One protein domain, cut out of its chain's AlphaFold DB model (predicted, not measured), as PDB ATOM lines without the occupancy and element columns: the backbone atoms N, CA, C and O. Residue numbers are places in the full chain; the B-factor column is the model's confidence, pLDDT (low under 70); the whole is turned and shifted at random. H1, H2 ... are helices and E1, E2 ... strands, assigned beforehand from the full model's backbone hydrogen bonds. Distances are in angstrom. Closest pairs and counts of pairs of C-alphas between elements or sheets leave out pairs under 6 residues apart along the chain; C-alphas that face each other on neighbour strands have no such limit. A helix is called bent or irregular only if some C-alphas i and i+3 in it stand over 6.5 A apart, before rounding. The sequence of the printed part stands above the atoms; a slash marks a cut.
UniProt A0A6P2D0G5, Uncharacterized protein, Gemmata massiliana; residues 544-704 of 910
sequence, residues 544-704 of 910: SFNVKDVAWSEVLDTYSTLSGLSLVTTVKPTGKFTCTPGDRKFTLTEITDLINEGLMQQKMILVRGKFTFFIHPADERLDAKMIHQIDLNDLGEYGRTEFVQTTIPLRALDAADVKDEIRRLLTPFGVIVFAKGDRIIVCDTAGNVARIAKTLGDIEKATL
ATOM      1  N   SER A 544     100.092 -34.803  29.634       79.19
ATOM      2  CA  SER A 544      99.791 -33.405  29.950       79.19
ATOM      3  C   SER A 544     100.416 -32.520  28.871       79.19
ATOM      4  O   SER A 544     101.633 -32.537  28.706       79.19
ATOM      5  N   PHE A 545      99.600 -31.758  28.144       81.94
ATOM      6  CA  PHE A 545     100.054 -30.834  27.101       81.94
ATOM      7  C   PHE A 545      99.508 -29.439  27.417       81.94
ATOM      8  O   PHE A 545      98.375 -29.106  27.084       81.94
ATOM      9  N   ASN A 546     100.304 -28.660  28.147       80.25
ATOM     10  CA  ASN A 546      99.980 -27.302  28.569       80.25
ATOM     11  C   ASN A 546     101.165 -26.409  28.194       80.25
ATOM     12  O   ASN A 546     102.279 -26.601  28.680       80.25
ATOM     13  N   VAL A 547     100.926 -25.506  27.253       82.12
ATOM     14  CA  VAL A 547     101.940 -24.790  26.479       82.12
ATOM     15  C   VAL A 547     101.499 -23.334  26.417       82.12
ATOM     16  O   VAL A 547     100.417 -23.050  25.909       82.12
ATOM     17  N   LYS A 548     102.294 -22.396  26.936       86.56
ATOM     18  CA  LYS A 548     101.921 -20.976  26.952       86.56
ATOM     19  C   LYS A 548     103.034 -20.089  26.419       86.56
ATOM     20  O   LYS A 548     104.097 -19.989  27.023       86.56
ATOM     21  N   ASP A 549     102.745 -19.419  25.309       86.62
ATOM     22  CA  ASP A 549     103.619 -18.469  24.626       86.62
ATOM     23  C   ASP A 549     104.999 -19.080  24.304       86.62
ATOM     24  O   ASP A 549     106.029 -18.405  24.357       86.62
ATOM     25  N   VAL A 550     105.009 -20.372  23.965       88.00
ATOM     26  CA  VAL A 550     106.205 -21.179  23.677       88.00
ATOM     27  C   VAL A 550     106.558 -21.067  22.195       88.00
ATOM     28  O   VAL A 550     105.668 -20.954  21.349       88.00
ATOM     29  N   ALA A 551     107.849 -21.063  21.860       89.31
ATOM     30  CA  ALA A 551     108.298 -20.981  20.470       89.31
ATOM     31  C   ALA A 551     107.924 -22.253  19.693       89.31
ATOM     32  O   ALA A 551     108.068 -23.361  20.205       89.31
ATOM     33  N   TRP A 552     107.499 -22.117  18.433       89.25
ATOM     34  CA  TRP A 552     107.057 -23.269  17.635       89.25
ATOM     35  C   TRP A 552     108.086 -24.407  17.532       89.25
ATOM     36  O   TRP A 552     107.685 -25.566  17.505       89.25
ATOM     37  N   SER A 553     109.392 -24.117  17.533       83.75
ATOM     38  CA  SER A 553     110.440 -25.150  17.582       83.75
ATOM     39  C   SER A 553     110.320 -26.035  18.825       83.75
ATOM     40  O   SER A 553     110.226 -27.249  18.703       83.75
ATOM     41  N   GLU A 554     110.206 -25.422  20.000       83.50
ATOM     42  CA  GLU A 554     110.108 -26.096  21.299       83.50
ATOM     43  C   GLU A 554     108.794 -26.890  21.434       83.50
ATOM     44  O   GLU A 554     108.760 -27.952  22.059       83.50
ATOM     45  N   VAL A 555     107.720 -26.446  20.767       85.62
ATOM     46  CA  VAL A 555     106.467 -27.216  20.642       85.62
ATOM     47  C   VAL A 555     106.649 -28.470  19.783       85.62
ATOM     48  O   VAL A 555     106.127 -29.528  20.138       85.62
ATOM     49  N   LEU A 556     107.413 -28.395  18.689       85.69
ATOM     50  CA  LEU A 556     107.708 -29.560  17.849       85.69
ATOM     51  C   LEU A 556     108.735 -30.505  18.496       85.69
ATOM     52  O   LEU A 556     108.590 -31.718  18.360       85.69
ATOM     53  N   ASP A 557     109.700 -29.991  19.261       79.44
ATOM     54  CA  ASP A 557     110.627 -30.799  20.072       79.44
ATOM     55  C   ASP A 557     109.878 -31.522  21.212       79.44
ATOM     56  O   ASP A 557     110.092 -32.713  21.474       79.44
ATOM     57  N   THR A 558     108.909 -30.836  21.830       80.12
ATOM     58  CA  THR A 558     107.967 -31.434  22.788       80.12
ATOM     59  C   THR A 558     107.144 -32.532  22.111       80.12
ATOM     60  O   THR A 558     107.114 -33.661  22.600       80.12
ATOM     61  N   TYR A 559     106.538 -32.271  20.949       82.19
ATOM     62  CA  TYR A 559     105.793 -33.289  20.199       82.19
ATOM     63  C   TYR A 559     106.671 -34.472  19.759       82.19
ATOM     64  O   TYR A 559     106.226 -35.617  19.829       82.19
ATOM     65  N   SER A 560     107.929 -34.241  19.375       73.00
ATOM     66  CA  SER A 560     108.901 -35.304  19.084       73.00
ATOM     67  C   SER A 560     109.147 -36.193  20.310       73.00
ATOM     68  O   SER A 560     109.094 -37.420  20.214       73.00
ATOM     69  N   THR A 561     109.292 -35.583  21.489       74.38
ATOM     70  CA  THR A 561     109.461 -36.282  22.776       74.38
ATOM     71  C   THR A 561     108.213 -37.075  23.191       74.38
ATOM     72  O   THR A 561     108.329 -38.183  23.719       74.38
ATOM     73  N   LEU A 562     107.011 -36.543  22.943       73.00
ATOM     74  CA  LEU A 562     105.739 -37.205  23.268       73.00
ATOM     75  C   LEU A 562     105.403 -38.344  22.286       73.00
ATOM     76  O   LEU A 562     104.930 -39.399  22.706       73.00
ATOM     77  N   SER A 563     105.665 -38.147  20.991       65.94
ATOM     78  CA  SER A 563     105.380 -39.120  19.923       65.94
ATOM     79  C   SER A 563     106.443 -40.209  19.763       65.94
ATOM     80  O   SER A 563     106.133 -41.296  19.279       65.94
ATOM     81  N   GLY A 564     107.697 -39.920  20.122       59.31
ATOM     82  CA  GLY A 564     108.861 -40.741  19.778       59.31
ATOM     83  C   GLY A 564     109.286 -40.647  18.303       59.31
ATOM     84  O   GLY A 564     110.171 -41.391  17.882       59.31
ATOM     85  N   LEU A 565     108.669 -39.759  17.515       62.91
ATOM     86  CA  LEU A 565     108.947 -39.558  16.092       62.91
ATOM     87  C   LEU A 565     109.913 -38.385  15.899       62.91
ATOM     88  O   LEU A 565     109.828 -37.380  16.600       62.91
ATOM     89  N   SER A 566     110.815 -38.477  14.921       57.62
ATOM     90  CA  SER A 566     111.761 -37.388  14.614       57.62
ATOM     91  C   SER A 566     111.178 -36.371  13.627       57.62
ATOM     92  O   SER A 566     110.586 -36.771  12.623       57.62
ATOM     93  N   LEU A 567     111.385 -35.073  13.873       68.81
ATOM     94  CA  LEU A 567     111.023 -34.010  12.930       68.81
ATOM     95  C   LEU A 567     111.973 -34.015  11.720       68.81
ATOM     96  O   LEU A 567     113.187 -33.924  11.885       68.81
ATOM     97  N   VAL A 568     111.423 -34.052  10.505       58.00
ATOM     98  CA  VAL A 568     112.183 -33.942   9.249       58.00
ATOM     99  C   VAL A 568     111.508 -32.917   8.338       58.00
ATOM    100  O   VAL A 568     110.628 -33.260   7.558       58.00
ATOM    101  N   THR A 569     111.890 -31.642   8.432       62.31
ATOM    102  CA  THR A 569     111.367 -30.590   7.541       62.31
ATOM    103  C   THR A 569     112.409 -29.525   7.208       62.31
ATOM    104  O   THR A 569     113.268 -29.190   8.024       62.31
ATOM    105  N   THR A 570     112.293 -28.966   6.004       53.34
ATOM    106  CA  THR A 570     112.976 -27.746   5.553       53.34
ATOM    107  C   THR A 570     112.206 -26.469   5.916       53.34
ATOM    108  O   THR A 570     112.770 -25.378   5.846       53.34
ATOM    109  N   VAL A 571     110.935 -26.583   6.323       67.88
ATOM    110  CA  VAL A 571     110.009 -25.466   6.553       67.88
ATOM    111  C   VAL A 571     109.727 -25.330   8.048       67.88
ATOM    112  O   VAL A 571     109.166 -26.227   8.674       67.88
ATOM    113  N   LYS A 572     110.128 -24.200   8.640       74.38
ATOM    114  CA  LYS A 572     109.999 -23.956  10.084       74.38
ATOM    115  C   LYS A 572     108.849 -22.982  10.381       74.38
ATOM    116  O   LYS A 572     108.938 -21.835   9.939       74.38
ATOM    117  N   PRO A 573     107.810 -23.386  11.140       84.44
ATOM    118  CA  PRO A 573     106.785 -22.460  11.624       84.44
ATOM    119  C   PRO A 573     107.386 -21.389  12.542       84.44
ATOM    120  O   PRO A 573     108.397 -21.616  13.211       84.44
ATOM    121  N   THR A 574     106.788 -20.194  12.547       82.31
ATOM    122  CA  THR A 574     107.398 -18.989  13.146       82.31
ATOM    123  C   THR A 574     106.507 -18.344  14.204       82.31
ATOM    124  O   THR A 574     105.287 -18.475  14.185       82.31
ATOM    125  N   GLY A 575     107.115 -17.652  15.169       86.12
ATOM    126  CA  GLY A 575     106.394 -17.113  16.322       86.12
ATOM    127  C   GLY A 575     106.124 -18.173  17.394       86.12
ATOM    128  O   GLY A 575     106.973 -19.027  17.662       86.12
ATOM    129  N   LYS A 576     104.963 -18.074  18.046       87.31
ATOM    130  CA  LYS A 576     104.626 -18.807  19.273       87.31
ATOM    131  C   LYS A 576     103.289 -19.538  19.166       87.31
ATOM    132  O   LYS A 576     102.425 -19.134  18.390       87.31
ATOM    133  N   PHE A 577     103.121 -20.565  19.993       88.31
ATOM    134  CA  PHE A 577     101.884 -21.326  20.157       88.31
ATOM    135  C   PHE A 577     101.470 -21.367  21.634       88.31
ATOM    136  O   PHE A 577     102.315 -21.423  22.533       88.31
ATOM    137  N   THR A 578     100.156 -21.337  21.863       81.81
ATOM    138  CA  THR A 578      99.540 -21.311  23.193       81.81
ATOM    139  C   THR A 578      98.328 -22.237  23.213       81.81
ATOM    140  O   THR A 578      97.341 -22.001  22.523       81.81
ATOM    141  N   CYS A 579      98.403 -23.278  24.035       81.12
ATOM    142  CA  CYS A 579      97.329 -24.202  24.363       81.12
ATOM    143  C   CYS A 579      97.358 -24.432  25.881       81.12
ATOM    144  O   CYS A 579      98.229 -25.137  26.391       81.12
ATOM    145  N   THR A 580      96.424 -23.817  26.614       79.81
ATOM    146  CA  THR A 580      96.367 -23.867  28.088       79.81
ATOM    147  C   THR A 580      95.075 -24.537  28.581       79.81
ATOM    148  O   THR A 580      94.155 -23.848  29.022       79.81
ATOM    149  N   PRO A 581      94.967 -25.876  28.501       72.19
ATOM    150  CA  PRO A 581      93.735 -26.625  28.770       72.19
ATOM    151  C   PRO A 581      93.514 -26.986  30.254       72.19
ATOM    152  O   PRO A 581      92.673 -27.830  30.564       72.19
ATOM    153  N   GLY A 582      94.277 -26.386  31.175       75.06
ATOM    154  CA  GLY A 582      94.274 -26.750  32.595       75.06
ATOM    155  C   GLY A 582      94.851 -28.149  32.832       75.06
ATOM    156  O   GLY A 582      95.818 -28.542  32.180       75.06
ATOM    157  N   ASP A 583      94.238 -28.906  33.744       75.56
ATOM    158  CA  ASP A 583      94.675 -30.256  34.134       75.56
ATOM    159  C   ASP A 583      94.229 -31.371  33.165       75.56
ATOM    160  O   ASP A 583      94.483 -32.556  33.411       75.56
ATOM    161  N   ARG A 584      93.559 -31.027  32.052       83.56
ATOM    162  CA  ARG A 584      93.162 -32.013  31.038       83.56
ATOM    163  C   ARG A 584      94.402 -32.673  30.429       83.56
ATOM    164  O   ARG A 584      95.331 -32.007  29.975       83.56
ATOM    165  N   LYS A 585      94.366 -34.002  30.365       81.00
ATOM    166  CA  LYS A 585      95.320 -34.825  29.615       81.00
ATOM    167  C   LYS A 585      94.744 -35.201  28.255       81.00
ATOM    168  O   LYS A 585      93.525 -35.239  28.088       81.00
ATOM    169  N   PHE A 586      95.638 -35.483  27.318       79.94
ATOM    170  CA  PHE A 586      95.330 -35.725  25.916       79.94
ATOM    171  C   PHE A 586      96.042 -36.975  25.411       79.94
ATOM    172  O   PHE A 586      97.165 -37.289  25.817       79.94
ATOM    173  N   THR A 587      95.401 -37.653  24.472       81.38
ATOM    174  CA  THR A 587      96.029 -38.648  23.606       81.38
ATOM    175  C   THR A 587      96.985 -37.981  22.607       81.38
ATOM    176  O   THR A 587      96.898 -36.784  22.330       81.38
ATOM    177  N   LEU A 588      97.898 -38.759  22.016       79.62
ATOM    178  CA  LEU A 588      98.813 -38.235  20.993       79.62
ATOM    179  C   LEU A 588      98.076 -37.697  19.751       79.62
ATOM    180  O   LEU A 588      98.528 -36.734  19.131       79.62
ATOM    181  N   THR A 589      96.945 -38.302  19.386       80.50
ATOM    182  CA  THR A 589      96.124 -37.897  18.237       80.50
ATOM    183  C   THR A 589      95.419 -36.564  18.491       80.50
ATOM    184  O   THR A 589      95.490 -35.685  17.638       80.50
ATOM    185  N   GLU A 590      94.869 -36.333  19.689       80.94
ATOM    186  CA  GLU A 590      94.346 -35.007  20.073       80.94
ATOM    187  C   GLU A 590      95.436 -33.922  20.091       80.94
ATOM    188  O   GLU A 590      95.184 -32.792  19.679       80.94
ATOM    189  N   ILE A 591      96.657 -34.242  20.537       83.31
ATOM    190  CA  ILE A 591      97.784 -33.289  20.504       83.31
ATOM    191  C   ILE A 591      98.187 -32.975  19.057       83.31
ATOM    192  O   ILE A 591      98.506 -31.830  18.743       83.31
ATOM    193  N   THR A 592      98.129 -33.970  18.167       85.50
ATOM    194  CA  THR A 592      98.356 -33.776  16.725       85.50
ATOM    195  C   THR A 592      97.311 -32.826  16.135       85.50
ATOM    196  O   THR A 592      97.679 -31.899  15.415       85.50
ATOM    197  N   ASP A 593      96.037 -32.989  16.506       84.06
ATOM    198  CA  ASP A 593      94.948 -32.099  16.088       84.06
ATOM    199  C   ASP A 593      95.138 -30.662  16.598       84.06
ATOM    200  O   ASP A 593      95.092 -29.728  15.799       84.06
ATOM    201  N   LEU A 594      95.456 -30.470  17.884       84.81
ATOM    202  CA  LEU A 594      95.715 -29.142  18.468       84.81
ATOM    203  C   LEU A 594      96.917 -28.426  17.827       84.81
ATOM    204  O   LEU A 594      96.887 -27.211  17.620       84.81
ATOM    205  N   ILE A 595      97.981 -29.167  17.504       86.94
ATOM    206  CA  ILE A 595      99.149 -28.624  16.798       86.94
ATOM    207  C   ILE A 595      98.777 -28.244  15.362       86.94
ATOM    208  O   ILE A 595      99.133 -27.154  14.912       86.94
ATOM    209  N   ASN A 596      98.017 -29.086  14.657       88.12
ATOM    210  CA  ASN A 596      97.562 -28.794  13.300       88.12
ATOM    211  C   ASN A 596      96.602 -27.602  13.235       88.12
ATOM    212  O   ASN A 596      96.762 -26.762  12.352       88.12
ATOM    213  N   GLU A 597      95.679 -27.445  14.185       85.25
ATOM    214  CA  GLU A 597      94.828 -26.248  14.280       85.25
ATOM    215  C   GLU A 597      95.648 -24.952  14.430       85.25
ATOM    216  O   GLU A 597      95.278 -23.917  13.871       85.25
ATOM    217  N   GLY A 598      96.793 -25.003  15.122       84.56
ATOM    218  CA  GLY A 598      97.736 -23.883  15.208       84.56
ATOM    219  C   GLY A 598      98.551 -23.658  13.927       84.56
ATOM    220  O   GLY A 598      98.663 -22.523  13.459       84.56
ATOM    221  N   LEU A 599      99.103 -24.720  13.331       86.31
ATOM    222  CA  LEU A 599      99.922 -24.634  12.112       86.31
ATOM    223  C   LEU A 599      99.107 -24.199  10.884       86.31
ATOM    224  O   LEU A 599      99.608 -23.442  10.048       86.31
ATOM    225  N   MET A 600      97.838 -24.603  10.801       80.50
ATOM    226  CA  MET A 600      96.946 -24.257   9.692       80.50
ATOM    227  C   MET A 600      96.692 -22.747   9.580       80.50
ATOM    228  O   MET A 600      96.515 -22.243   8.471       80.50
ATOM    229  N   GLN A 601      96.776 -21.996  10.687       83.06
ATOM    230  CA  GLN A 601      96.728 -20.523  10.673       83.06
ATOM    231  C   GLN A 601      97.908 -19.912   9.899       83.06
ATOM    232  O   GLN A 601      97.789 -18.827   9.335       83.06
ATOM    233  N   GLN A 602      99.033 -20.629   9.836       83.50
ATOM    234  CA  GLN A 602     100.238 -20.261   9.090       83.50
ATOM    235  C   GLN A 602     100.329 -20.961   7.721       83.50
ATOM    236  O   GLN A 602     101.382 -20.917   7.089       83.50
ATOM    237  N   LYS A 603      99.246 -21.612   7.260       82.19
ATOM    238  CA  LYS A 603      99.219 -22.487   6.071       82.19
ATOM    239  C   LYS A 603     100.268 -23.608   6.110       82.19
ATOM    240  O   LYS A 603     100.879 -23.928   5.096       82.19
ATOM    241  N   MET A 604     100.475 -24.221   7.268       83.81
ATOM    242  CA  MET A 604     101.321 -25.405   7.419       83.81
ATOM    243  C   MET A 604     100.533 -26.548   8.046       83.81
ATOM    244  O   MET A 604      99.558 -26.318   8.758       83.81
ATOM    245  N   ILE A 605     100.971 -27.780   7.803       82.75
ATOM    246  CA  ILE A 605     100.378 -28.972   8.409       82.75
ATOM    247  C   ILE A 605     101.460 -29.969   8.827       82.75
ATOM    248  O   ILE A 605     102.453 -30.165   8.124       82.75
ATOM    249  N   LEU A 606     101.272 -30.584   9.993       86.62
ATOM    250  CA  LEU A 606     102.061 -31.695  10.504       86.62
ATOM    251  C   LEU A 606     101.515 -32.992   9.907       86.62
ATOM    252  O   LEU A 606     100.405 -33.427  10.227       86.62
ATOM    253  N   VAL A 607     102.323 -33.628   9.061       80.81
ATOM    254  CA  VAL A 607     102.042 -34.954   8.509       80.81
ATOM    255  C   VAL A 607     102.875 -35.988   9.261       80.81
ATOM    256  O   VAL A 607     104.105 -35.897   9.348       80.81
ATOM    257  N   ARG A 608     102.190 -36.966   9.856       73.88
ATOM    258  CA  ARG A 608     102.792 -38.025  10.670       73.88
ATOM    259  C   ARG A 608     103.165 -39.210   9.779       73.88
ATOM    260  O   ARG A 608     102.312 -39.762   9.098       73.88
ATOM    261  N   GLY A 609     104.435 -39.608   9.789       61.62
ATOM    262  CA  GLY A 609     104.936 -40.827   9.148       61.62
ATOM    263  C   GLY A 609     105.028 -41.998  10.134       61.62
ATOM    264  O   GLY A 609     104.494 -41.943  11.240       61.62
ATOM    265  N   LYS A 610     105.700 -43.094   9.743       51.47
ATOM    266  CA  LYS A 610     105.843 -44.294  10.601       51.47
ATOM    267  C   LYS A 610     106.933 -44.167  11.678       51.47
ATOM    268  O   LYS A 610     106.829 -44.791  12.725       51.47
ATOM    269  N   PHE A 611     107.976 -43.382  11.401       47.91
ATOM    270  CA  PHE A 611     109.147 -43.190  12.278       47.91
ATOM    271  C   PHE A 611     109.578 -41.714  12.399       47.91
ATOM    272  O   PHE A 611     110.426 -41.357  13.214       47.91
ATOM    273  N   THR A 612     108.982 -40.849  11.583       54.78
ATOM    274  CA  THR A 612     109.254 -39.417  11.475       54.78
ATOM    275  C   THR A 612     107.933 -38.664  11.375       54.78
ATOM    276  O   THR A 612     106.888 -39.261  11.112       54.78
ATOM    277  N   PHE A 613     107.974 -37.351  11.547       73.12
ATOM    278  CA  PHE A 613     106.904 -36.447  11.141       73.12
ATOM    279  C   PHE A 613     107.515 -35.234  10.440       73.12
ATOM    280  O   PHE A 613     108.700 -34.938  10.617       73.12
ATOM    281  N   PHE A 614     106.733 -34.543   9.621       77.06
ATOM    282  CA  PHE A 614     107.216 -33.398   8.858       77.06
ATOM    283  C   PHE A 614     106.178 -32.281   8.830       77.06
ATOM    284  O   PHE A 614     104.978 -32.539   8.787       77.06
ATOM    285  N   ILE A 615     106.654 -31.035   8.874       83.00
ATOM    286  CA  ILE A 615     105.822 -29.863   8.596       83.00
ATOM    287  C   ILE A 615     105.886 -29.604   7.096       83.00
ATOM    288  O   ILE A 615     106.982 -29.517   6.541       83.00
ATOM    289  N   HIS A 616     104.725 -29.492   6.461       80.38
ATOM    290  CA  HIS A 616     104.572 -29.299   5.022       80.38
ATOM    291  C   HIS A 616     103.769 -28.014   4.734       80.38
ATOM    292  O   HIS A 616     102.806 -27.753   5.466       80.38
ATOM    293  N   PRO A 617     104.116 -27.205   3.712       78.44
ATOM    294  CA  PRO A 617     103.284 -26.085   3.268       78.44
ATOM    295  C   PRO A 617     101.933 -26.591   2.758       78.44
ATOM    296  O   PRO A 617     101.873 -27.408   1.843       78.44
ATOM    297  N   ALA A 618     100.834 -26.110   3.331       66.94
ATOM    298  CA  ALA A 618      99.497 -26.577   2.975       66.94
ATOM    299  C   ALA A 618      99.118 -26.230   1.521       66.94
ATOM    300  O   ALA A 618      98.272 -26.893   0.935       66.94
ATOM    301  N   ASP A 619      99.745 -25.221   0.911       63.97
ATOM    302  CA  ASP A 619      99.557 -24.859  -0.499       63.97
ATOM    303  C   ASP A 619     100.391 -25.692  -1.498       63.97
ATOM    304  O   ASP A 619     100.172 -25.582  -2.708       63.97
ATOM    305  N   GLU A 620     101.272 -26.586  -1.033       65.38
ATOM    306  CA  GLU A 620     102.018 -27.525  -1.884       65.38
ATOM    307  C   GLU A 620     101.419 -28.942  -1.876       65.38
ATOM    308  O   GLU A 620     101.004 -29.471  -0.846       65.38
ATOM    309  N   ARG A 621     101.436 -29.629  -3.027       59.88
ATOM    310  CA  ARG A 621     100.956 -31.019  -3.125       59.88
ATOM    311  C   ARG A 621     101.899 -31.996  -2.419       59.88
ATOM    312  O   ARG A 621     103.044 -32.151  -2.830       59.88
ATOM    313  N   LEU A 622     101.369 -32.729  -1.443       61.97
ATOM    314  CA  LEU A 622     102.033 -33.873  -0.814       61.97
ATOM    315  C   LEU A 622     102.243 -35.028  -1.818       61.97
ATOM    316  O   LEU A 622     101.337 -35.368  -2.583       61.97
ATOM    317  N   ASP A 623     103.416 -35.676  -1.793       57.41
ATOM    318  CA  ASP A 623     103.625 -36.958  -2.486       57.41
ATOM    319  C   ASP A 623     102.903 -38.067  -1.705       57.41
ATOM    320  O   ASP A 623     103.157 -38.271  -0.519       57.41
ATOM    321  N   ALA A 624     102.048 -38.833  -2.387       53.03
ATOM    322  CA  ALA A 624     101.333 -39.985  -1.838       53.03
ATOM    323  C   ALA A 624     102.247 -41.042  -1.176       53.03
ATOM    324  O   ALA A 624     101.775 -41.842  -0.371       53.03
ATOM    325  N   LYS A 625     103.555 -41.054  -1.475       54.28
ATOM    326  CA  LYS A 625     104.551 -41.906  -0.792       54.28
ATOM    327  C   LYS A 625     104.878 -41.468   0.642       54.28
ATOM    328  O   LYS A 625     105.462 -42.256   1.382       54.28
ATOM    329  N   MET A 626     104.561 -40.229   1.016       54.81
ATOM    330  CA  MET A 626     104.849 -39.644   2.334       54.81
ATOM    331  C   MET A 626     103.636 -39.686   3.282       54.81
ATOM    332  O   MET A 626     103.728 -39.234   4.419       54.81
ATOM    333  N   ILE A 627     102.511 -40.226   2.809       63.34
ATOM    334  CA  ILE A 627     101.208 -40.249   3.478       63.34
ATOM    335  C   ILE A 627     100.897 -41.698   3.869       63.34
ATOM    336  O   ILE A 627     101.138 -42.618   3.085       63.34
ATOM    337  N   HIS A 628     100.357 -41.929   5.069       61.56
ATOM    338  CA  HIS A 628      99.946 -43.278   5.474       61.56
ATOM    339  C   HIS A 628      98.776 -43.764   4.617       61.56
ATOM    340  O   HIS A 628      97.738 -43.104   4.554       61.56
ATOM    341  N   GLN A 629      98.916 -44.941   3.998       66.19
ATOM    342  CA  GLN A 629      97.761 -45.659   3.463       66.19
ATOM    343  C   GLN A 629      97.136 -46.513   4.572       66.19
ATOM    344  O   GLN A 629      97.819 -47.374   5.125       66.19
ATOM    345  N   ILE A 630      95.850 -46.296   4.843       65.44
ATOM    346  CA  ILE A 630      95.087 -46.936   5.926       65.44
ATOM    347  C   ILE A 630      93.834 -47.631   5.376       65.44
ATOM    348  O   ILE A 630      93.338 -47.250   4.304       65.44
ATOM    349  N   ASP A 631      93.292 -48.618   6.093       69.50
ATOM    350  CA  ASP A 631      91.943 -49.101   5.788       69.50
ATOM    351  C   ASP A 631      90.892 -48.058   6.210       69.50
ATOM    352  O   ASP A 631      91.135 -47.189   7.050       69.50
ATOM    353  N   LEU A 632      89.707 -48.122   5.606       70.12
ATOM    354  CA  LEU A 632      88.612 -47.207   5.914       70.12
ATOM    355  C   LEU A 632      88.073 -47.409   7.341       70.12
ATOM    356  O   LEU A 632      87.558 -46.466   7.940       70.12
ATOM    357  N   ASN A 633      88.195 -48.622   7.885       70.31
ATOM    358  CA  ASN A 633      87.783 -48.938   9.254       70.31
ATOM    359  C   ASN A 633      88.762 -48.369  10.302       70.31
ATOM    360  O   ASN A 633      88.332 -47.987  11.391       70.31
ATOM    361  N   ASP A 634      90.045 -48.234   9.952       69.12
ATOM    362  CA  ASP A 634      91.117 -47.788  10.856       69.12
ATOM    363  C   ASP A 634      91.078 -46.271  11.129       69.12
ATOM    364  O   ASP A 634      91.810 -45.773  11.982       69.12
ATOM    365  N   LEU A 635      90.215 -45.510  10.436       67.25
ATOM    366  CA  LEU A 635      90.077 -44.049  10.572       67.25
ATOM    367  C   LEU A 635      89.890 -43.562  12.020       67.25
ATOM    368  O   LEU A 635      90.235 -42.422  12.322       67.25
ATOM    369  N   GLY A 636      89.345 -44.401  12.908       67.38
ATOM    370  CA  GLY A 636      89.171 -44.085  14.329       67.38
ATOM    371  C   GLY A 636      90.467 -44.054  15.152       67.38
ATOM    372  O   GLY A 636      90.449 -43.545  16.270       67.38
ATOM    373  N   GLU A 637      91.582 -44.571  14.624       67.44
ATOM    374  CA  GLU A 637      92.886 -44.615  15.310       67.44
ATOM    375  C   GLU A 637      93.775 -43.384  15.031       67.44
ATOM    376  O   GLU A 637      94.857 -43.246  15.612       67.44
ATOM    377  N   TYR A 638      93.324 -42.471  14.163       72.12
ATOM    378  CA  TYR A 638      94.073 -41.294  13.707       72.12
ATOM    379  C   TYR A 638      93.431 -39.989  14.199       72.12
ATOM    380  O   TYR A 638      92.215 -39.892  14.373       72.12
ATOM    381  N   GLY A 639      94.255 -38.960  14.412       73.81
ATOM    382  CA  GLY A 639      93.795 -37.592  14.652       73.81
ATOM    383  C   GLY A 639      92.982 -37.079  13.466       73.81
ATOM    384  O   GLY A 639      93.269 -37.389  12.307       73.81
ATOM    385  N   ARG A 640      91.953 -36.276  13.737       79.94
ATOM    386  CA  ARG A 640      90.994 -35.791  12.731       79.94
ATOM    387  C   ARG A 640      91.659 -34.964  11.630       79.94
ATOM    388  O   ARG A 640      91.126 -34.902  10.523       79.94
ATOM    389  N   THR A 641      92.784 -34.332  11.943       78.12
ATOM    390  CA  THR A 641      93.602 -33.501  11.050       78.12
ATOM    391  C   THR A 641      94.714 -34.272  10.338       78.12
ATOM    392  O   THR A 641      95.344 -33.718   9.439       78.12
ATOM    393  N   GLU A 642      94.985 -35.528  10.707       81.62
ATOM    394  CA  GLU A 642      96.073 -36.293  10.098       81.62
ATOM    395  C   GLU A 642      95.786 -36.586   8.626       81.62
ATOM    396  O   GLU A 642      94.711 -37.079   8.280       81.62
ATOM    397  N   PHE A 643      96.760 -36.308   7.759       78.44
ATOM    398  CA  PHE A 643      96.667 -36.654   6.345       78.44
ATOM    399  C   PHE A 643      96.833 -38.156   6.138       78.44
ATOM    400  O   PHE A 643      97.864 -38.738   6.485       78.44
ATOM    401  N   VAL A 644      95.814 -38.765   5.537       76.38
ATOM    402  CA  VAL A 644      95.724 -40.205   5.297       76.38
ATOM    403  C   VAL A 644      95.249 -40.473   3.871       76.38
ATOM    404  O   VAL A 644      94.536 -39.671   3.267       76.38
ATOM    405  N   GLN A 645      95.626 -41.627   3.329       77.44
ATOM    406  CA  GLN A 645      95.131 -42.123   2.050       77.44
ATOM    407  C   GLN A 645      94.336 -43.411   2.273       77.44
ATOM    408  O   GLN A 645      94.835 -44.357   2.879       77.44
ATOM    409  N   THR A 646      93.126 -43.501   1.730       72.50
ATOM    410  CA  THR A 646      92.338 -44.741   1.759       72.50
ATOM    411  C   THR A 646      91.609 -44.986   0.438       72.50
ATOM    412  O   THR A 646      91.581 -44.127  -0.447       72.50
ATOM    413  N   THR A 647      91.026 -46.175   0.297       76.38
ATOM    414  CA  THR A 647      90.281 -46.591  -0.895       76.38
ATOM    415  C   THR A 647      88.835 -46.889  -0.517       76.38
ATOM    416  O   THR A 647      88.539 -47.974  -0.015       76.38
ATOM    417  N   ILE A 648      87.927 -45.955  -0.796       77.88
ATOM    418  CA  ILE A 648      86.493 -46.122  -0.545       77.88
ATOM    419  C   ILE A 648      85.897 -46.959  -1.694       77.88
ATOM    420  O   ILE A 648      86.024 -46.558  -2.857       77.88
ATOM    421  N   PRO A 649      85.280 -48.124  -1.424       75.25
ATOM    422  CA  PRO A 649      84.521 -48.858  -2.428       75.25
ATOM    423  C   PRO A 649      83.157 -48.194  -2.663       75.25
ATOM    424  O   PRO A 649      82.495 -47.785  -1.712       75.25
ATOM    425  N   LEU A 650      82.736 -48.143  -3.923       73.56
ATOM    426  CA  LEU A 650      81.384 -47.810  -4.363       73.56
ATOM    427  C   LEU A 650      80.685 -49.115  -4.771       73.56
ATOM    428  O   LEU A 650      81.282 -49.972  -5.417       73.56
ATOM    429  N   ARG A 651      79.432 -49.289  -4.362       70.38
ATOM    430  CA  ARG A 651      78.627 -50.512  -4.527       70.38
ATOM    431  C   ARG A 651      77.431 -50.320  -5.453       70.38
ATOM    432  O   ARG A 651      76.928 -51.294  -6.004       70.38
ATOM    433  N   ALA A 652      76.928 -49.088  -5.547       67.38
ATOM    434  CA  ALA A 652      75.668 -48.765  -6.224       67.38
ATOM    435  C   ALA A 652      75.699 -47.427  -6.993       67.38
ATOM    436  O   ALA A 652      74.645 -46.925  -7.383       67.38
ATOM    437  N   LEU A 653      76.883 -46.834  -7.181       67.50
ATOM    438  CA  LEU A 653      77.084 -45.506  -7.768       67.50
ATOM    439  C   LEU A 653      78.250 -45.553  -8.758       67.50
ATOM    440  O   LEU A 653      79.311 -46.076  -8.411       67.50
ATOM    441  N   ASP A 654      78.087 -44.972  -9.951       70.44
ATOM    442  CA  ASP A 654      79.235 -44.727 -10.826       70.44
ATOM    443  C   ASP A 654      80.099 -43.616 -10.211       70.44
ATOM    444  O   ASP A 654      79.612 -42.578  -9.748       70.44
ATOM    445  N   ALA A 655      81.411 -43.828 -10.220       65.81
ATOM    446  CA  ALA A 655      82.389 -42.866  -9.739       65.81
ATOM    447  C   ALA A 655      82.381 -41.550 -10.552       65.81
ATOM    448  O   ALA A 655      82.895 -40.536 -10.074       65.81
ATOM    449  N   ALA A 656      81.805 -41.554 -11.760       68.25
ATOM    450  CA  ALA A 656      81.565 -40.378 -12.588       68.25
ATOM    451  C   ALA A 656      80.432 -39.477 -12.063       68.25
ATOM    452  O   ALA A 656      80.581 -38.257 -12.132       68.25
ATOM    453  N   ASP A 657      79.355 -40.043 -11.509       70.88
ATOM    454  CA  ASP A 657      78.155 -39.287 -11.114       70.88
ATOM    455  C   ASP A 657      78.379 -38.511  -9.808       70.88
ATOM    456  O   ASP A 657      78.115 -37.311  -9.721       70.88
ATOM    457  N   VAL A 658      78.972 -39.164  -8.801       73.62
ATOM    458  CA  VAL A 658      79.318 -38.536  -7.507       73.62
ATOM    459  C   VAL A 658      80.569 -37.649  -7.559       73.62
ATOM    460  O   VAL A 658      80.901 -36.969  -6.587       73.62
ATOM    461  N   LYS A 659      81.285 -37.633  -8.688       72.00
ATOM    462  CA  LYS A 659      82.590 -36.980  -8.872       72.00
ATOM    463  C   LYS A 659      82.638 -35.537  -8.380       72.00
ATOM    464  O   LYS A 659      83.531 -35.181  -7.609       72.00
ATOM    465  N   ASP A 660      81.703 -34.709  -8.837       74.88
ATOM    466  CA  ASP A 660      81.696 -33.276  -8.531       74.88
ATOM    467  C   ASP A 660      81.019 -32.950  -7.189       74.88
ATOM    468  O   ASP A 660      81.194 -31.845  -6.679       74.88
ATOM    469  N   GLU A 661      80.331 -33.912  -6.567       76.56
ATOM    470  CA  GLU A 661      79.903 -33.815  -5.168       76.56
ATOM    471  C   GLU A 661      81.069 -34.119  -4.217       76.56
ATOM    472  O   GLU A 661      81.392 -33.286  -3.370       76.56
ATOM    473  N   ILE A 662      81.796 -35.227  -4.420       73.88
ATOM    474  CA  ILE A 662      82.984 -35.555  -3.609       73.88
ATOM    475  C   ILE A 662      84.029 -34.433  -3.697       73.88
ATOM    476  O   ILE A 662      84.609 -34.044  -2.686       73.88
ATOM    477  N   ARG A 663      84.227 -33.843  -4.883       77.44
ATOM    478  CA  ARG A 663      85.131 -32.693  -5.080       77.44
ATOM    479  C   ARG A 663      84.761 -31.442  -4.277       77.44
ATOM    480  O   ARG A 663      85.652 -30.644  -4.015       77.44
ATOM    481  N   ARG A 664      83.492 -31.260  -3.894       81.44
ATOM    482  CA  ARG A 664      83.050 -30.173  -2.992       81.44
ATOM    483  C   ARG A 664      83.244 -30.523  -1.516       81.44
ATOM    484  O   ARG A 664      83.229 -29.625  -0.683       81.44
ATOM    485  N   LEU A 665      83.377 -31.812  -1.199       77.75
ATOM    486  CA  LEU A 665      83.605 -32.304   0.156       77.75
ATOM    487  C   LEU A 665      85.091 -32.347   0.522       77.75
ATOM    488  O   LEU A 665      85.390 -32.208   1.701       77.75
ATOM    489  N   LEU A 666      86.003 -32.524  -0.442       74.00
ATOM    490  CA  LEU A 666      87.457 -32.457  -0.220       74.00
ATOM    491  C   LEU A 666      87.879 -31.130   0.435       74.00
ATOM    492  O   LEU A 666      87.329 -30.067   0.132       74.00
ATOM    493  N   THR A 667      88.908 -31.173   1.283       66.69
ATOM    494  CA  THR A 667      89.624 -29.949   1.678       66.69
ATOM    495  C   THR A 667      90.350 -29.350   0.460       66.69
ATOM    496  O   THR A 667      90.562 -30.056  -0.531       66.69
ATOM    497  N   PRO A 668      90.809 -28.080   0.496       62.22
ATOM    498  CA  PRO A 668      91.578 -27.480  -0.607       62.22
ATOM    499  C   PRO A 668      92.869 -28.236  -0.983       62.22
ATOM    500  O   PRO A 668      93.467 -27.959  -2.019       62.22
ATOM    501  N   PHE A 669      93.287 -29.177  -0.135       62.34
ATOM    502  CA  PHE A 669      94.506 -29.978  -0.231       62.34
ATOM    503  C   PHE A 669      94.202 -31.447  -0.591       62.34
ATOM    504  O   PHE A 669      95.116 -32.223  -0.874       62.34
ATOM    505  N   GLY A 670      92.922 -31.835  -0.573       61.97
ATOM    506  CA  GLY A 670      92.465 -33.195  -0.808       61.97
ATOM    507  C   GLY A 670      92.630 -33.632  -2.265       61.97
ATOM    508  O   GLY A 670      92.308 -32.899  -3.204       61.97
ATOM    509  N   VAL A 671      93.105 -34.859  -2.468       64.81
ATOM    510  CA  VAL A 671      93.302 -35.464  -3.792       64.81
ATOM    511  C   VAL A 671      92.411 -36.693  -3.925       64.81
ATOM    512  O   VAL A 671      92.508 -37.631  -3.137       64.81
ATOM    513  N   ILE A 672      91.577 -36.712  -4.967       67.25
ATOM    514  CA  ILE A 672      90.805 -37.889  -5.373       67.25
ATOM    515  C   ILE A 672      91.341 -38.467  -6.682       67.25
ATOM    516  O   ILE A 672      91.510 -37.752  -7.673       67.25
ATOM    517  N   VAL A 673      91.572 -39.780  -6.694       63.75
ATOM    518  CA  VAL A 673      91.901 -40.552  -7.896       63.75
ATOM    519  C   VAL A 673      90.794 -41.573  -8.133       63.75
ATOM    520  O   VAL A 673      90.570 -42.481  -7.334       63.75
ATOM    521  N   PHE A 674      90.105 -41.417  -9.258       60.47
ATOM    522  CA  PHE A 674      89.078 -42.343  -9.720       60.47
ATOM    523  C   PHE A 674      89.758 -43.564 -10.349       60.47
ATOM    524  O   PHE A 674      90.442 -43.437 -11.368       60.47
ATOM    525  N   ALA A 675      89.613 -44.738  -9.729       53.84
ATOM    526  CA  ALA A 675      90.068 -45.990 -10.323       53.84
ATOM    527  C   ALA A 675      89.070 -46.458 -11.399       53.84
ATOM    528  O   ALA A 675      87.925 -46.008 -11.443       53.84
ATOM    529  N   LYS A 676      89.489 -47.373 -12.282       45.50
ATOM    530  CA  LYS A 676      88.547 -48.032 -13.198       45.50
ATOM    531  C   LYS A 676      87.742 -49.084 -12.431       45.50
ATOM    532  O   LYS A 676      88.301 -50.118 -12.076       45.50
ATOM    533  N   GLY A 677      86.450 -48.812 -12.250       50.62
ATOM    534  CA  GLY A 677      85.495 -49.672 -11.553       50.62
ATOM    535  C   GLY A 677      85.446 -49.411 -10.047       50.62
ATOM    536  O   GLY A 677      86.478 -49.445  -9.377       50.62
ATOM    537  N   ASP A 678      84.232 -49.164  -9.550       62.56
ATOM    538  CA  ASP A 678      83.709 -49.438  -8.201       62.56
ATOM    539  C   ASP A 678      84.536 -48.963  -6.988       62.56
ATOM    540  O   ASP A 678      84.292 -49.380  -5.856       62.56
ATOM    541  N   ARG A 679      85.552 -48.111  -7.170       64.94
ATOM    542  CA  ARG A 679      86.462 -47.663  -6.103       64.94
ATOM    543  C   ARG A 679      87.014 -46.269  -6.389       64.94
ATOM    544  O   ARG A 679      87.465 -45.974  -7.497       64.94
ATOM    545  N   ILE A 680      87.081 -45.443  -5.352       71.19
ATOM    546  CA  ILE A 680      87.798 -44.163  -5.362       71.19
ATOM    547  C   ILE A 680      88.942 -44.206  -4.351       71.19
ATOM    548  O   ILE A 680      88.795 -44.742  -3.252       71.19
ATOM    549  N   ILE A 681      90.090 -43.639  -4.711       72.88
ATOM    550  CA  ILE A 681      91.190 -43.401  -3.773       72.88
ATOM    551  C   ILE A 681      91.072 -41.951  -3.315       72.88
ATOM    552  O   ILE A 681      91.074 -41.043  -4.147       72.88
ATOM    553  N   VAL A 682      90.962 -41.744  -2.005       73.44
ATOM    554  CA  VAL A 682      90.854 -40.420  -1.383       73.44
ATOM    555  C   VAL A 682      92.065 -40.208  -0.486       73.44
ATOM    556  O   VAL A 682      92.375 -41.050   0.356       73.44
ATOM    557  N   CYS A 683      92.740 -39.081  -0.679       79.00
ATOM    558  CA  CYS A 683      93.815 -38.589   0.166       79.00
ATOM    559  C   CYS A 683      93.392 -37.237   0.749       79.00
ATOM    560  O   CYS A 683      93.278 -36.266   0.004       79.00
ATOM    561  N   ASP A 684      93.133 -37.178   2.052       77.56
ATOM    562  CA  ASP A 684      92.692 -35.975   2.775       77.56
ATOM    563  C   ASP A 684      92.952 -36.169   4.287       77.56
ATOM    564  O   ASP A 684      93.420 -37.221   4.725       77.56
ATOM    565  N   THR A 685      92.620 -35.172   5.100       82.00
ATOM    566  CA  THR A 685      92.497 -35.290   6.558       82.00
ATOM    567  C   THR A 685      91.527 -36.414   6.956       82.00
ATOM    568  O   THR A 685      90.424 -36.508   6.410       82.00
ATOM    569  N   ALA A 686      91.889 -37.252   7.932       81.62
ATOM    570  CA  ALA A 686      91.096 -38.416   8.351       81.62
ATOM    571  C   ALA A 686      89.637 -38.061   8.708       81.62
ATOM    572  O   ALA A 686      88.699 -38.748   8.297       81.62
ATOM    573  N   GLY A 687      89.419 -36.929   9.386       81.88
ATOM    574  CA  GLY A 687      88.082 -36.427   9.712       81.88
ATOM    575  C   GLY A 687      87.245 -36.046   8.485       81.88
ATOM    576  O   GLY A 687      86.017 -36.169   8.521       81.88
ATOM    577  N   ASN A 688      87.880 -35.628   7.385       82.12
ATOM    578  CA  ASN A 688      87.186 -35.333   6.136       82.12
ATOM    579  C   ASN A 688      86.987 -36.579   5.260       82.12
ATOM    580  O   ASN A 688      85.914 -36.743   4.679       82.12
ATOM    581  N   VAL A 689      87.941 -37.516   5.248       81.56
ATOM    582  CA  VAL A 689      87.752 -38.848   4.642       81.56
ATOM    583  C   VAL A 689      86.556 -39.565   5.286       81.56
ATOM    584  O   VAL A 689      85.700 -40.087   4.571       81.56
ATOM    585  N   ALA A 690      86.423 -39.507   6.616       84.00
ATOM    586  CA  ALA A 690      85.266 -40.039   7.341       84.00
ATOM    587  C   ALA A 690      83.939 -39.368   6.928       84.00
ATOM    588  O   ALA A 690      82.922 -40.049   6.765       84.00
ATOM    589  N   ARG A 691      83.937 -38.044   6.705       83.12
ATOM    590  CA  ARG A 691      82.771 -37.313   6.172       83.12
ATOM    591  C   ARG A 691      82.418 -37.778   4.757       83.12
ATOM    592  O   ARG A 691      81.256 -38.086   4.515       83.12
ATOM    593  N   ILE A 692      83.395 -37.856   3.852       82.75
ATOM    594  CA  ILE A 692      83.202 -38.290   2.457       82.75
ATOM    595  C   ILE A 692      82.635 -39.714   2.409       82.75
ATOM    596  O   ILE A 692      81.633 -39.953   1.737       82.75
ATOM    597  N   ALA A 693      83.221 -40.641   3.170       83.19
ATOM    598  CA  ALA A 693      82.749 -42.020   3.267       83.19
ATOM    599  C   ALA A 693      81.320 -42.119   3.822       83.19
ATOM    600  O   ALA A 693      80.515 -42.890   3.296       83.19
ATOM    601  N   LYS A 694      80.970 -41.308   4.833       84.44
ATOM    602  CA  LYS A 694      79.594 -41.240   5.336       84.44
ATOM    603  C   LYS A 694      78.630 -40.715   4.269       84.44
ATOM    604  O   LYS A 694      77.620 -41.364   4.018       84.44
ATOM    605  N   THR A 695      78.933 -39.576   3.640       83.94
ATOM    606  CA  THR A 695      78.056 -38.977   2.621       83.94
ATOM    607  C   THR A 695      77.829 -39.935   1.455       83.94
ATOM    608  O   THR A 695      76.683 -40.140   1.070       83.94
ATOM    609  N   LEU A 696      78.872 -40.611   0.963       82.25
ATOM    610  CA  LEU A 696      78.725 -41.642  -0.069       82.25
ATOM    611  C   LEU A 696      77.851 -42.811   0.400       82.25
ATOM    612  O   LEU A 696      76.930 -43.192  -0.312       82.25
ATOM    613  N   GLY A 697      78.065 -43.325   1.613       81.88
ATOM    614  CA  GLY A 697      77.223 -44.384   2.177       81.88
ATOM    615  C   GLY A 697      75.760 -43.971   2.397       81.88
ATOM    616  O   GLY A 697      74.878 -44.827   2.374       81.88
ATOM    617  N   ASP A 698      75.477 -42.683   2.599       83.06
ATOM    618  CA  ASP A 698      74.112 -42.156   2.709       83.06
ATOM    619  C   ASP A 698      73.475 -41.914   1.320       83.06
ATOM    620  O   ASP A 698      72.292 -42.219   1.144       83.06
ATOM    621  N   ILE A 699      74.255 -41.505   0.309       79.25
ATOM    622  CA  ILE A 699      73.826 -41.456  -1.105       79.25
ATOM    623  C   ILE A 699      73.542 -42.872  -1.635       79.25
ATOM    624  O   ILE A 699      72.517 -43.081  -2.277       79.25
ATOM    625  N   GLU A 700      74.374 -43.873  -1.323       77.44
ATOM    626  CA  GLU A 700      74.123 -45.270  -1.718       77.44
ATOM    627  C   GLU A 700      72.788 -45.783  -1.173       77.44
ATOM    628  O   GLU A 700      71.997 -46.355  -1.921       77.44
ATOM    629  N   LYS A 701      72.499 -45.536   0.113       78.75
ATOM    630  CA  LYS A 701      71.201 -45.883   0.716       78.75
ATOM    631  C   LYS A 701      70.056 -45.155   0.016       78.75
ATOM    632  O   LYS A 701      69.032 -45.777  -0.252       78.75
ATOM    633  N   ALA A 702      70.213 -43.866  -0.293       76.06
ATOM    634  CA  ALA A 702      69.195 -43.097  -1.002       76.06
ATOM    635  C   ALA A 702      68.918 -43.685  -2.398       76.06
ATOM    636  O   ALA A 702      67.767 -43.982  -2.705       76.06
ATOM    637  N   THR A 703      69.954 -43.951  -3.195       69.62
ATOM    638  CA  THR A 703      69.847 -44.544  -4.541       69.62
ATOM    639  C   THR A 703      69.259 -45.957  -4.522       69.62
ATOM    640  O   THR A 703      68.436 -46.292  -5.374       69.62
ATOM    641  N   LEU A 704      69.617 -46.782  -3.532       66.00
ATOM    642  CA  LEU A 704      69.035 -48.118  -3.345       66.00
ATOM    643  C   LEU A 704      67.552 -48.059  -2.936       66.00
ATOM    644  O   LEU A 704      66.764 -48.888  -3.389       66.00
TER     645      LEU A 704
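What this domain is: This is residues 544 to 704 of the 910 residues of an uncharacterized protein of Gemmata massiliana (UniProt A0A6P2D0G5). Two lobes follow each other along the longest axis. In the first, H1 and H2 lie side by side between two small two-strand sheets, E1 with E2 and E3 with E4; in the second, H5 lies over one face of a three-strand sheet, E5, E7, E6, with H4 and the short H3 grazing it. The printed part has 161 residues, with five named helices and seven named strands in the order E1 H1 E2 H2 E3 E4 H3 E5 H4 E6 E7 H5, mixed helices and strands; each sheet is antiparallel. It is compact, with a radius of gyration of the C-alphas of 17.3 A, but elongated, spanning 52 by 33 by 26 A.

Where its parts are: E1, residues 547 to 551, begins at C-alpha 547 (101.940, -24.790, 26.479). H1 is residues 552 to 563, 16.1 A long; E2, 576 to 579; H2, 588 to 600, 18.1 A. E3 is residues 604 to 608 and E4 612 to 617, 16.8 A. H3, residues 633 to 637, is irregular: C-alphas 633 and 636 are 7.2 A apart. E5 is residues 643 to 649, 19.3 A; H4, 659 to 665; E6, 671 to 674; E7, 679 to 685, 18.7 A. H5, residues 686 to 704, 26.8 A, ends at C-alpha 704 (69.035, -48.118, -3.345).

How they stand to each other: E1 and E2 are antiparallel, with N 547 and O 579 2.9 A apart. The closest C-alphas of H1 and E2 are those of Trp 552 and Lys 576, 5.3 A. H1 and H2 are close but not clearly touching, Ser 563 to Leu 588 being 6.7 A between C-alphas, at a shallow tilt of 20 degrees, opposite ways. The closest C-alphas of H2 and E3 are those of Asn 596 and Ile 605, 5.6 A. The hairpin E3 and E4 has N 605 and O 616 at 3.0 A. Between the lobes, the closest C-alphas of E3 and E5 are those of Val 607 and Phe 643, 6.0 A. E5 and E7 are antiparallel, with N 646 and O 682 2.9 A apart, and the hairpin E6 and E7, also antiparallel, has N 671 and O 683 at 2.8 A, both pairs within hydrogen-bond range. E5, H4, E6 form a split strand-helix-strand unit, two strands running the same way with E7 between them, its crossover right-handed. H5 and the sheet make two layers, a helix on one face: its height over the sheet is 6.6 A, over E7, along the strands at 29 degrees on the local plane, only just short of slantwise. H4 touches H5 with Leu 665 and Ile 692 closest, C-alphas 6.4 A apart, at a steep tilt of 45 degrees, opposite ways. H3 and H5 only just touch, with 3 pairs of C-alphas within 8 A, the closest being Leu 635 and Ala 686 at 6.1 A. In H1, H2 and H5 every O i to N i+4 pair is within hydrogen-bond range; H4 has 2 of 3, and H3 0 of 1 with 1 of 2 O i to N i+3 pairs.

The domain as a whole: The C-alphas farthest apart, of Asp 549 and Leu 704, are 53.5 A apart. The printed part has no cut. The links H1 to E2 and E4 to H3 are long. Mean pLDDT of the printed part is 74.3; 50 residues are under 70, among them 563 to 571, 618 to 631 and 667 to 679.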